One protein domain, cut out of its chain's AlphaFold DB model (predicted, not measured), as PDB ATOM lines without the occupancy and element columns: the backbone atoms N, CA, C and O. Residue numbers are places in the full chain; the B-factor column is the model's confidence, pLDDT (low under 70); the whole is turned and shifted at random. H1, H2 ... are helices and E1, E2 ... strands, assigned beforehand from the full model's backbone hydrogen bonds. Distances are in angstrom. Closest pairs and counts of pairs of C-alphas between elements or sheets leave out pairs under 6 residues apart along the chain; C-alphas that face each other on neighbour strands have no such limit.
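AT A GLANCE: This is residues 4 to 96 of the 96 residues of the protein "Anaerobic selenocysteine-containing dehydrogenase" of Pseudomonas syringae pv. actinidiae (UniProt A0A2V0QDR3). What is the overall shape? It is an open V: the long twisted hairpin of E2 and E3 makes one arm, the long helix H1 the other, and they meet where E3 runs into H1. Beyond that corner lies a loose stretch, residues 4 to 38, with the short strand E1. What is it built of? The printed part has 93 residues with three named strands and then one named helix, E1 E2 E3 H1, of mixed class; the sheet, E2 - E3, is antiparallel. How large is it? It is extended and flat, with a radius of gyration of the C-alphas of 21.5 A and spans of 63 by 44 by 19 A.

IN THESE COORDINATES: Where are the strands? E1 is residues 8 to 10, beginning at C-alpha 8 (146.413, 104.141, 42.072). E2 is residues 39 to 50, 31.1 A long, and E3 is residues 55 to 65, 27.4 A long. Where is the helix? H1 is residues 66 to 94, 42.4 A long, ending at C-alpha 94 (124.096, 100.894, 102.619).

HOW THE PARTS SIT: How do E2 and E3 pair? They form a hairpin, antiparallel at 159 degrees, with N 42 and O 62 2.8 A apart, within hydrogen-bond range. E3 bends by 63 degrees at residue 61. Where does H1 come near E2? Their closest C-alphas are those of Asn 39 and Ala 66, 5.3 A apart. In H1 every O i to N i+4 pair is within hydrogen-bond range. What of E1? It pairs with no named strand, and it is apart from E2, E3 and H1.

THE WHOLE: What stands free? Residues 7 to 16, 24 to 29 and 71 to 96 do. Are there cuts or long links? The printed part has no cut, and the link from E1 to E2, 28 residues, is long. Where is confidence low? Residues 4 to 37, 48, 52, 54 and 96 are under pLDDT 70.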
ATOM      1  N   ILE A   4     144.023 106.807  47.547       48.03
ATOM      2  CA  ILE A   4     144.948 105.961  46.794       48.03
ATOM      3  C   ILE A   4     144.811 104.528  47.311       48.03
ATOM      4  O   ILE A   4     145.107 104.255  48.472       48.03
ATOM      5  N   VAL A   5     144.376 103.612  46.445       46.25
ATOM      6  CA  VAL A   5     144.304 102.171  46.723       46.25
ATOM      7  C   VAL A   5     145.343 101.485  45.841       46.25
ATOM      8  O   VAL A   5     145.345 101.651  44.624       46.25
ATOM      9  N   CYS A   6     146.278 100.755  46.455       45.38
ATOM     10  CA  CYS A   6     147.387 100.086  45.755       45.38
ATOM     11  C   CYS A   6     148.229 101.020  44.851       45.38
ATOM     12  O   CYS A   6     148.649 100.623  43.767       45.38
ATOM     13  N   GLY A   7     148.470 102.267  45.272       43.44
ATOM     14  CA  GLY A   7     149.267 103.235  44.503       43.44
ATOM     15  C   GLY A   7     148.535 103.877  43.319       43.44
ATOM     16  O   GLY A   7     149.119 104.709  42.633       43.44
ATOM     17  N   SER A   8     147.260 103.537  43.102       43.91
ATOM     18  CA  SER A   8     146.413 104.141  42.072       43.91
ATOM     19  C   SER A   8     145.278 104.957  42.702       43.91
ATOM     20  O   SER A   8     144.720 104.544  43.723       43.91
ATOM     21  N   PRO A   9     144.909 106.113  42.129       51.12
ATOM     22  CA  PRO A   9     143.763 106.883  42.595       51.12
ATOM     23  C   PRO A   9     142.462 106.087  42.402       51.12
ATOM     24  O   PRO A   9     142.103 105.712  41.289       51.12
ATOM     25  N   SER A  10     141.763 105.821  43.505       55.00
ATOM     26  CA  SER A  10     140.466 105.147  43.535       55.00
ATOM     27  C   SER A  10     139.350 106.128  43.194       55.00
ATOM     28  O   SER A  10     139.246 107.208  43.781       55.00
ATOM     29  N   THR A  11     138.491 105.721  42.264       54.84
ATOM     30  CA  THR A  11     137.261 106.424  41.875       54.84
ATOM     31  C   THR A  11     136.058 106.030  42.733       54.84
ATOM     32  O   THR A  11     135.000 106.647  42.623       54.84
ATOM     33  N   VAL A  12     136.204 105.017  43.594       51.44
ATOM     34  CA  VAL A  12     135.133 104.551  44.477       51.44
ATOM     35  C   VAL A  12     135.140 105.413  45.744       51.44
ATOM     36  O   VAL A  12     136.177 105.472  46.415       51.44
ATOM     37  N   PRO A  13     134.027 106.090  46.091       47.75
ATOM     38  CA  PRO A  13     133.928 106.804  47.356       47.75
ATOM     39  C   PRO A  13     134.161 105.811  48.497       47.75
ATOM     40  O   PRO A  13     133.665 104.686  48.439       47.75
ATOM     41  N   ALA A  14     134.939 106.206  49.509       49.25
ATOM     42  CA  ALA A  14     135.211 105.382  50.681       49.25
ATOM     43  C   ALA A  14     133.902 105.123  51.449       49.25
ATOM     44  O   ALA A  14     133.529 105.862  52.353       49.25
ATOM     45  N   GLY A  15     133.162 104.100  51.027       40.03
ATOM     46  CA  GLY A  15     132.003 103.573  51.725       40.03
ATOM     47  C   GLY A  15     132.457 102.499  52.697       40.03
ATOM     48  O   GLY A  15     133.313 101.680  52.355       40.03
ATOM     49  N   CYS A  16     131.880 102.495  53.901       42.91
ATOM     50  CA  CYS A  16     131.992 101.372  54.825       42.91
ATOM     51  C   CYS A  16     131.758 100.065  54.047       42.91
ATOM     52  O   CYS A  16     130.687  99.918  53.444       42.91
ATOM     53  N   PRO A  17     132.730  99.138  54.003       46.66
ATOM     54  CA  PRO A  17     132.522  97.866  53.330       46.66
ATOM     55  C   PRO A  17     131.305  97.179  53.959       46.66
ATOM     56  O   PRO A  17     131.192  97.121  55.182       46.66
ATOM     57  N   LYS A  18     130.381  96.692  53.116       42.25
ATOM     58  CA  LYS A  18     129.150  96.014  53.565       42.25
ATOM     59  C   LYS A  18     129.448  94.818  54.473       42.25
ATOM     60  O   LYS A  18     128.628  94.496  55.323       42.25
ATOM     61  N   GLU A  19     130.621  94.205  54.315       39.66
ATOM     62  CA  GLU A  19     131.102  93.104  55.143       39.66
ATOM     63  C   GLU A  19     132.604  93.276  55.437       39.66
ATOM     64  O   GLU A  19     133.381  93.533  54.509       39.66
ATOM     65  N   PRO A  20     133.053  93.138  56.699       49.38
ATOM     66  CA  PRO A  20     134.474  93.103  57.017       49.38
ATOM     67  C   PRO A  20     135.100  91.823  56.444       49.38
ATOM     68  O   PRO A  20     134.886  90.727  56.955       49.38
ATOM     69  N   THR A  21     135.881  91.950  55.370       47.50
ATOM     70  CA  THR A  21     136.597  90.817  54.768       47.50
ATOM     71  C   THR A  21     137.949  90.626  55.456       47.50
ATOM     72  O   THR A  21     138.863  91.441  55.295       47.50
ATOM     73  N   TRP A  22     138.088  89.553  56.235       49.09
ATOM     74  CA  TRP A  22     139.364  89.175  56.848       49.09
ATOM     75  C   TRP A  22     140.289  88.528  55.802       49.09
ATOM     76  O   TRP A  22     139.831  87.667  55.048       49.09
ATOM     77  N   PRO A  23     141.580  88.903  55.733       54.75
ATOM     78  CA  PRO A  23     142.509  88.285  54.795       54.75
ATOM     79  C   PRO A  23     142.770  86.836  55.207       54.75
ATOM     80  O   PRO A  23     143.248  86.581  56.311       54.75
ATOM     81  N   TYR A  24     142.502  85.893  54.307       62.53
ATOM     82  CA  TYR A  24     142.837  84.477  54.492       62.53
ATOM     83  C   TYR A  24     144.160  84.083  53.817       62.53
ATOM     84  O   TYR A  24     144.680  82.998  54.073       62.53
ATOM     85  N   ASP A  25     144.748  84.966  53.002       62.00
ATOM     86  CA  ASP A  25     146.090  84.794  52.450       62.00
ATOM     87  C   ASP A  25     146.892  86.114  52.391       62.00
ATOM     88  O   ASP A  25     146.371  87.219  52.584       62.00
ATOM     89  N   LYS A  26     148.203  86.002  52.127       58.72
ATOM     90  CA  LYS A  26     149.129  87.149  52.050       58.72
ATOM     91  C   LYS A  26     148.864  88.072  50.855       58.72
ATOM     92  O   LYS A  26     149.302  89.221  50.885       58.72
ATOM     93  N   SER A  27     148.195  87.589  49.810       65.44
ATOM     94  CA  SER A  27     147.873  88.390  48.626       65.44
ATOM     95  C   SER A  27     146.720  89.358  48.918       65.44
ATOM     96  O   SER A  27     146.781  90.527  48.535       65.44
ATOM     97  N   MET A  28     145.748  88.924  49.728       57.78
ATOM     98  CA  MET A  28     144.610  89.730  50.168       57.78
ATOM     99  C   MET A  28     144.966  90.791  51.202       57.78
ATOM    100  O   MET A  28     144.295  91.816  51.268       57.78
ATOM    101  N   ALA A  29     146.054  90.617  51.960       57.75
ATOM    102  CA  ALA A  29     146.504  91.604  52.945       57.75
ATOM    103  C   ALA A  29     146.724  93.012  52.349       57.75
ATOM    104  O   ALA A  29     146.601  94.000  53.069       57.75
ATOM    105  N   ARG A  30     147.015  93.108  51.039       54.06
ATOM    106  CA  ARG A  30     147.162  94.377  50.299       54.06
ATOM    107  C   ARG A  30     145.831  95.031  49.917       54.06
ATOM    108  O   ARG A  30     145.806  96.230  49.659       54.06
ATOM    109  N   HIS A  31     144.761  94.244  49.862       52.56
ATOM    110  CA  HIS A  31     143.398  94.669  49.536       52.56
ATOM    111  C   HIS A  31     142.531  94.839  50.788       52.56
ATOM    112  O   HIS A  31     141.498  95.504  50.741       52.56
ATOM    113  N   CYS A  32     142.956  94.263  51.914       55.06
ATOM    114  CA  CYS A  32     142.311  94.458  53.197       55.06
ATOM    115  C   CYS A  32     142.553  95.872  53.700       55.06
ATOM    116  O   CYS A  32     143.673  96.351  53.883       55.06
ATOM    117  N   ILE A  33     141.439  96.525  53.955       56.34
ATOM    118  CA  ILE A  33     141.383  97.828  54.557       56.34
ATOM    119  C   ILE A  33     141.619  97.648  56.057       56.34
ATOM    120  O   ILE A  33     140.765  97.126  56.773       56.34
ATOM    121  N   TRP A  34     142.779  98.082  56.541       55.47
ATOM    122  CA  TRP A  34     143.080  98.064  57.966       55.47
ATOM    123  C   TRP A  34     142.470  99.297  58.633       55.47
ATOM    124  O   TRP A  34     142.882 100.410  58.299       55.47
ATOM    125  N   PRO A  35     141.571  99.139  59.625       53.97
ATOM    126  CA  PRO A  35     141.004 100.271  60.356       53.97
ATOM    127  C   PRO A  35     142.071 101.176  60.975       53.97
ATOM    128  O   PRO A  35     141.873 102.377  61.102       53.97
ATOM    129  N   ARG A  36     143.244 100.611  61.294       54.84
ATOM    130  CA  ARG A  36     144.408 101.343  61.810       54.84
ATOM    131  C   ARG A  36     144.935 102.424  60.858       54.84
ATOM    132  O   ARG A  36     145.571 103.358  61.328       54.84
ATOM    133  N   ASN A  37     144.660 102.303  59.560       61.56
ATOM    134  CA  ASN A  37     145.129 103.230  58.530       61.56
ATOM    135  C   ASN A  37     144.057 104.246  58.111       61.56
ATOM    136  O   ASN A  37     144.306 105.047  57.213       61.56
ATOM    137  N   TYR A  38     142.869 104.213  58.725       70.62
ATOM    138  CA  TYR A  38     141.859 105.237  58.501       70.62
ATOM    139  C   TYR A  38     142.042 106.407  59.434       70.62
ATOM    140  O   TYR A  38     142.304 106.219  60.619       70.62
ATOM    141  N   ASN A  39     141.792 107.594  58.898       76.75
ATOM    142  CA  ASN A  39     141.564 108.770  59.705       76.75
ATOM    143  C   ASN A  39     140.068 109.091  59.727       76.75
ATOM    144  O   ASN A  39     139.372 108.916  58.725       76.75
ATOM    145  N   LEU A  40     139.594 109.558  60.874       76.94
ATOM    146  CA  LEU A  40     138.239 110.029  61.109       76.94
ATOM    147  C   LEU A  40     138.297 111.515  61.441       76.94
ATOM    148  O   LEU A  40     139.194 111.954  62.160       76.94
ATOM    149  N   SER A  41     137.334 112.274  60.926       78.81
ATOM    150  CA  SER A  41     137.122 113.649  61.360       78.81
ATOM    151  C   SER A  41     136.302 113.632  62.647       78.81
ATOM    152  O   SER A  41     135.184 113.118  62.657       78.81
ATOM    153  N   VAL A  42     136.871 114.151  63.726       77.50
ATOM    154  CA  VAL A  42     136.255 114.221  65.054       77.50
ATOM    155  C   VAL A  42     136.276 115.663  65.538       77.50
ATOM    156  O   VAL A  42     137.172 116.423  65.183       77.50
ATOM    157  N   ILE A  43     135.279 116.045  66.326       80.69
ATOM    158  CA  ILE A  43     135.293 117.331  67.022       80.69
ATOM    159  C   ILE A  43     136.007 117.095  68.349       80.69
ATOM    160  O   ILE A  43     135.605 116.216  69.111       80.69
ATOM    161  N   VAL A  44     137.097 117.823  68.569       76.81
ATOM    162  CA  VAL A  44     137.873 117.805  69.809       76.81
ATOM    163  C   VAL A  44     137.657 119.135  70.507       76.81
ATOM    164  O   VAL A  44     137.791 120.187  69.882       76.81
ATOM    165  N   ASP A  45     137.336 119.068  71.791       77.25
ATOM    166  CA  ASP A  45     137.219 120.242  72.643       77.25
ATOM    167  C   ASP A  45     138.567 120.471  73.321       77.25
ATOM    168  O   ASP A  45     139.006 119.668  74.147       77.25
ATOM    169  N   TRP A  46     139.239 121.557  72.952       75.38
ATOM    170  CA  TRP A  46     140.460 121.993  73.618       75.38
ATOM    171  C   TRP A  46     140.127 123.022  74.694       75.38
ATOM    172  O   TRP A  46     139.217 123.841  74.531       75.38
ATOM    173  N   GLU A  47     140.865 122.974  75.803       73.25
ATOM    174  CA  GLU A  47     140.784 123.997  76.842       73.25
ATOM    175  C   GLU A  47     141.225 125.337  76.239       73.25
ATOM    176  O   GLU A  47     142.372 125.492  75.813       73.25
ATOM    177  N   GLY A  48     140.279 126.265  76.117       69.25
ATOM    178  CA  GLY A  48     140.494 127.597  75.571       69.25
ATOM    179  C   GLY A  48     140.778 128.620  76.669       69.25
ATOM    180  O   GLY A  48     141.256 128.302  77.755       69.25
ATOM    181  N   GLU A  49     140.501 129.887  76.374       73.31
ATOM    182  CA  GLU A  49     140.817 131.004  77.268       73.31
ATOM    183  C   GLU A  49     139.935 131.002  78.536       73.31
ATOM    184  O   GLU A  49     138.713 130.825  78.461       73.31
ATOM    185  N   ASP A  50     140.554 131.209  79.703       74.19
ATOM    186  CA  ASP A  50     139.847 131.401  80.974       74.19
ATOM    187  C   ASP A  50     139.208 132.795  80.997       74.19
ATOM    188  O   ASP A  50     139.887 133.823  81.025       74.19
ATOM    189  N   LEU A  51     137.876 132.831  80.996       78.00
ATOM    190  CA  LEU A  51     137.073 134.052  80.996       78.00
ATOM    191  C   LEU A  51     136.683 134.480  82.418       78.00
ATOM    192  O   LEU A  51     135.555 134.908  82.664       78.00
ATOM    193  N   GLY A  52     137.617 134.367  83.364       69.44
ATOM    194  CA  GLY A  52     137.434 134.821  84.742       69.44
ATOM    195  C   GLY A  52     136.608 133.851  85.586       69.44
ATOM    196  O   GLY A  52     135.672 134.269  86.269       69.44
ATOM    197  N   GLY A  53     136.951 132.561  85.535       72.12
ATOM    198  CA  GLY A  53     136.289 131.488  86.288       72.12
ATOM    199  C   GLY A  53     135.403 130.576  85.436       72.12
ATOM    200  O   GLY A  53     134.812 129.633  85.962       72.12
ATOM    201  N   PHE A  54     135.332 130.830  84.128       62.72
ATOM    202  CA  PHE A  54     134.697 129.959  83.145       62.72
ATOM    203  C   PHE A  54     135.711 129.616  82.059       62.72
ATOM    204  O   PHE A  54     136.189 130.497  81.347       62.72
ATOM    205  N   ILE A  55     136.001 128.326  81.910       75.00
ATOM    206  CA  ILE A  55     136.817 127.817  80.810       75.00
ATOM    207  C   ILE A  55     135.947 127.799  79.557       75.00
ATOM    208  O   ILE A  55     134.934 127.091  79.496       75.00
ATOM    209  N   LYS A  56     136.332 128.584  78.550       75.25
ATOM    210  CA  LYS A  56     135.766 128.446  77.212       75.25
ATOM    211  C   LYS A  56     136.398 127.223  76.551       75.25
ATOM    212  O   LYS A  56     137.615 127.120  76.496       75.25
ATOM    213  N   TRP A  57     135.580 126.319  76.026       75.00
ATOM    214  CA  TRP A  57     136.058 125.185  75.235       75.00
ATOM    215  C   TRP A  57     136.045 125.555  73.755       75.00
ATOM    216  O   TRP A  57     135.011 125.978  73.229       75.00
ATOM    217  N   ASP A  58     137.187 125.415  73.088       74.88
ATOM    218  CA  ASP A  58     137.293 125.638  71.650       74.88
ATOM    219  C   ASP A  58     137.115 124.305  70.919       74.88
ATOM    220  O   ASP A  58     137.968 123.418  70.970       74.88
ATOM    221  N   MET A  59     135.976 124.173  70.237       77.00
ATOM    222  CA  MET A  59     135.645 122.987  69.453       77.00
ATOM    223  C   MET A  59     136.347 123.057  68.095       77.00
ATOM    224  O   MET A  59     136.067 123.950  67.289       77.00
ATOM    225  N   VAL A  60     137.233 122.105  67.814       77.88
ATOM    226  CA  VAL A  60     137.991 122.045  66.557       77.88
ATOM    227  C   VAL A  60     137.734 120.720  65.854       77.88
ATOM    228  O   VAL A  60     137.774 119.651  66.459       77.88
ATOM    229  N   LEU A  61     137.470 120.779  64.546       78.56
ATOM    230  CA  LEU A  61     137.391 119.581  63.717       78.56
ATOM    231  C   LEU A  61     138.808 119.084  63.408       78.56
ATOM    232  O   LEU A  61     139.522 119.683  62.603       78.56
ATOM    233  N   GLU A  62     139.190 117.962  64.001       75.81
ATOM    234  CA  GLU A  62     140.482 117.322  63.784       75.81
ATOM    235  C   GLU A  62     140.354 116.020  63.005       75.81
ATOM    236  O   GLU A  62     139.341 115.327  63.050       75.81
ATOM    237  N   THR A  63     141.405 115.671  62.268       83.31
ATOM    238  CA  THR A  63     141.491 114.403  61.540       83.31
ATOM    239  C   THR A  63     142.467 113.488  62.262       83.31
ATOM    240  O   THR A  63     143.675 113.700  62.202       83.31
ATOM    241  N   VAL A  64     141.947 112.462  62.934       79.62
ATOM    242  CA  VAL A  64     142.723 111.575  63.814       79.62
ATOM    243  C   VAL A  64     142.658 110.121  63.344       79.62
ATOM    244  O   VAL A  64     141.656 109.724  62.746       79.62
ATOM    245  N   PRO A  65     143.664 109.275  63.631       80.62
ATOM    246  CA  PRO A  65     143.587 107.853  63.318       80.62
ATOM    247  C   PRO A  65     142.405 107.176  64.025       80.62
ATOM    248  O   PRO A  65     142.221 107.316  65.234       80.62
ATOM    249  N   ALA A  66     141.646 106.353  63.302       77.81
ATOM    250  CA  ALA A  66     140.509 105.605  63.838       77.81
ATOM    251  C   ALA A  66     140.921 104.666  64.985       77.81
ATOM    252  O   ALA A  66     140.135 104.381  65.887       77.81
ATOM    253  N   TRP A  67     142.179 104.210  64.983       78.06
ATOM    254  CA  TRP A  67     142.748 103.437  66.085       78.06
ATOM    255  C   TRP A  67     142.828 104.232  67.393       78.06
ATOM    256  O   TRP A  67     142.551 103.675  68.453       78.06
ATOM    257  N   THR A  68     143.167 105.520  67.319       82.69
ATOM    258  CA  THR A  68     143.215 106.411  68.483       82.69
ATOM    259  C   THR A  68     141.823 106.553  69.086       82.69
ATOM    260  O   THR A  68     141.646 106.306  70.275       82.69
ATOM    261  N   VAL A  69     140.815 106.825  68.249       82.31
ATOM    262  CA  VAL A  69     139.408 106.912  68.678       82.31
ATOM    263  C   VAL A  69     138.948 105.603  69.321       82.31
ATOM    264  O   VAL A  69     138.348 105.614  70.392       82.31
ATOM    265  N   ARG A  70     139.280 104.454  68.718       82.88
ATOM    266  CA  ARG A  70     138.975 103.138  69.296       82.88
ATOM    267  C   ARG A  70     139.599 102.956  70.681       82.88
ATOM    268  O   ARG A  70     138.940 102.405  71.555       82.88
ATOM    269  N   GLY A  71     140.856 103.360  70.864       85.19
ATOM    270  CA  GLY A  71     141.547 103.276  72.153       85.19
ATOM    271  C   GLY A  71     140.816 104.065  73.237       85.19
ATOM    272  O   GLY A  71     140.485 103.497  74.273       85.19
ATOM    273  N   ILE A  72     140.477 105.320  72.933       85.50
ATOM    274  CA  ILE A  72     139.726 106.204  73.832       85.50
ATOM    275  C   ILE A  72     138.383 105.568  74.210       85.50
ATOM    276  O   ILE A  72     138.076 105.420  75.386       85.50
ATOM    277  N   LEU A  73     137.595 105.115  73.229       85.31
ATOM    278  CA  LEU A  73     136.279 104.523  73.500       85.31
ATOM    279  C   LEU A  73     136.351 103.274  74.392       85.31
ATOM    280  O   LEU A  73     135.471 103.065  75.223       85.31
ATOM    281  N   LEU A  74     137.390 102.448  74.238       88.69
ATOM    282  CA  LEU A  74     137.589 101.277  75.094       88.69
ATOM    283  C   LEU A  74     137.948 101.664  76.530       88.69
ATOM    284  O   LEU A  74     137.437 101.047  77.461       88.69
ATOM    285  N   GLU A  75     138.788 102.681  76.710       91.25
ATOM    286  CA  GLU A  75     139.126 103.208  78.033       91.25
ATOM    287  C   GLU A  75     137.884 103.762  78.745       91.25
ATOM    288  O   GLU A  75     137.640 103.440  79.908       91.25
ATOM    289  N   TYR A  76     137.046 104.519  78.029       90.50
ATOM    290  CA  TYR A  76     135.780 105.028  78.560       90.50
ATOM    291  C   TYR A  76     134.821 103.902  78.963       90.50
ATOM    292  O   TYR A  76     134.260 103.951  80.056       90.50
ATOM    293  N   ALA A  77     134.658 102.879  78.120       89.62
ATOM    294  CA  ALA A  77     133.792 101.742  78.423       89.62
ATOM    295  C   ALA A  77     134.266 100.962  79.662       89.62
ATOM    296  O   ALA A  77     133.452 100.537  80.484       89.62
ATOM    297  N   GLU A  78     135.581 100.793  79.825       94.00
ATOM    298  CA  GLU A  78     136.153 100.144  81.006       94.00
ATOM    299  C   GLU A  78     135.953 100.993  82.268       94.00
ATOM    300  O   GLU A  78     135.535 100.479  83.306       94.00
ATOM    301  N   ARG A  79     136.162 102.310  82.176       92.62
ATOM    302  CA  ARG A  79     135.908 103.230  83.290       92.62
ATOM    303  C   ARG A  79     134.439 103.229  83.709       92.62
ATOM    304  O   ARG A  79     134.145 103.187  84.899       92.62
ATOM    305  N   GLU A  80     133.513 103.229  82.752       94.12
ATOM    306  CA  GLU A  80     132.076 103.144  83.027       94.12
ATOM    307  C   GLU A  80     131.719 101.830  83.736       94.12
ATOM    308  O   GLU A  80     130.969 101.826  84.713       94.12
ATOM    309  N   ARG A  81     132.307 100.708  83.301       94.00
ATOM    310  CA  ARG A  81     132.141  99.415  83.974       94.00
ATOM    311  C   ARG A  81     132.618  99.468  85.427       94.00
ATOM    312  O   ARG A  81     131.925  98.956  86.304       94.00
ATOM    313  N   GLN A  82     133.777 100.070  85.684       95.50
ATOM    314  CA  GLN A  82     134.324 100.205  87.037       95.50
ATOM    315  C   GLN A  82     133.425 101.058  87.936       95.50
ATOM    316  O   GLN A  82     133.169 100.669  89.073       95.50
ATOM    317  N   ILE A  83     132.896 102.171  87.418       95.19
ATOM    318  CA  ILE A  83     131.949 103.024  88.148       95.19
ATOM    319  C   ILE A  83     130.703 102.227  88.542       95.19
ATOM    320  O   ILE A  83     130.344 102.215  89.714       95.19
ATOM    321  N   ARG A  84     130.103 101.478  87.608       95.12
ATOM    322  CA  ARG A  84     128.912 100.661  87.901       95.12
ATOM    323  C   ARG A  84     129.159  99.618  88.992       95.12
ATOM    324  O   ARG A  84     128.296  99.397  89.832       95.12
ATOM    325  N   LEU A  85     130.328  98.973  88.987       96.12
ATOM    326  CA  LEU A  85     130.694  98.008  90.031       96.12
ATOM    327  C   LEU A  85     130.856  98.687  91.399       96.12
ATOM    328  O   LEU A  85     130.427  98.140  92.411       96.12
ATOM    329  N   LEU A  86     131.446  99.885  91.434       96.00
ATOM    330  CA  LEU A  86     131.569 100.666  92.666       96.00
ATOM    331  C   LEU A  86     130.202 101.099  93.204       96.00
ATOM    332  O   LEU A  86     129.963 100.982  94.402       96.00
ATOM    333  N   GLU A  87     129.300 101.552  92.335       95.81
ATOM    334  CA  GLU A  87     127.930 101.920  92.712       95.81
ATOM    335  C   GLU A  87     127.170 100.730  93.313       95.81
ATOM    336  O   GLU A  87     126.509 100.884  94.337       95.81
ATOM    337  N   GLN A  88     127.315  99.534  92.730       94.31
ATOM    338  CA  GLN A  88     126.730  98.305  93.278       94.31
ATOM    339  C   GLN A  88     127.271  97.987  94.676       94.31
ATOM    340  O   GLN A  88     126.486  97.758  95.593       94.31
ATOM    341  N   HIS A  89     128.592  98.034  94.870       94.62
ATOM    342  CA  HIS A  89     129.186  97.785  96.187       94.62
ATOM    343  C   HIS A  89     128.740  98.807  97.244       94.62
ATOM    344  O   HIS A  89     128.535  98.441  98.397       94.62
ATOM    345  N   LEU A  90     128.583 100.084  96.877       95.12
ATOM    346  CA  LEU A  90     128.079 101.102  97.803       95.12
ATOM    347  C   LEU A  90     126.630 100.821  98.214       95.12
ATOM    348  O   LEU A  90     126.318 100.895  99.399       95.12
ATOM    349  N   GLN A  91     125.772 100.426  97.269       93.94
ATOM    350  CA  GLN A  91     124.388 100.043  97.568       93.94
ATOM    351  C   GLN A  91     124.308  98.823  98.496       93.94
ATOM    352  O   GLN A  91     123.479  98.793  99.400       93.94
ATOM    353  N   GLU A  92     125.176  97.828  98.298       90.81
ATOM    354  CA  GLU A  92     125.252  96.652  99.174       90.81
ATOM    355  C   GLU A  92     125.680  97.018 100.604       90.81
ATOM    356  O   GLU A  92     125.143  96.458 101.557       90.81
ATOM    357  N   LEU A  93     126.605  97.972 100.764       87.44
ATOM    358  CA  LEU A  93     127.041  98.465 102.075       87.44
ATOM    359  C   LEU A  93     125.975  99.305 102.785       87.44
ATOM    360  O   LEU A  93     125.871  99.234 104.003       87.44
ATOM    361  N   GLU A  94     125.197 100.102 102.051       86.25
ATOM    362  CA  GLU A  94     124.096 100.894 102.619       86.25
ATOM    363  C   GLU A  94     122.899 100.031 103.046       86.25
ATOM    364  O   GLU A  94     122.124 100.431 103.915       86.25
ATOM    365  N   ALA A  95     122.733  98.854 102.434       80.06
ATOM    366  CA  ALA A  95     121.660  97.914 102.741       80.06
ATOM    367  C   ALA A  95     121.973  96.949 103.906       80.06
ATOM    368  O   ALA A  95     121.078  96.203 104.315       80.06
ATOM    369  N   ALA A  96     123.214  96.939 104.407       64.75
ATOM    370  CA  ALA A  96     123.703  96.074 105.486       64.75
ATOM    371  C   ALA A  96     123.659  96.766 106.859       64.75
ATOM    372  O   ALA A  96     123.328  96.066 107.845       64.75
TER     373      ALA A  96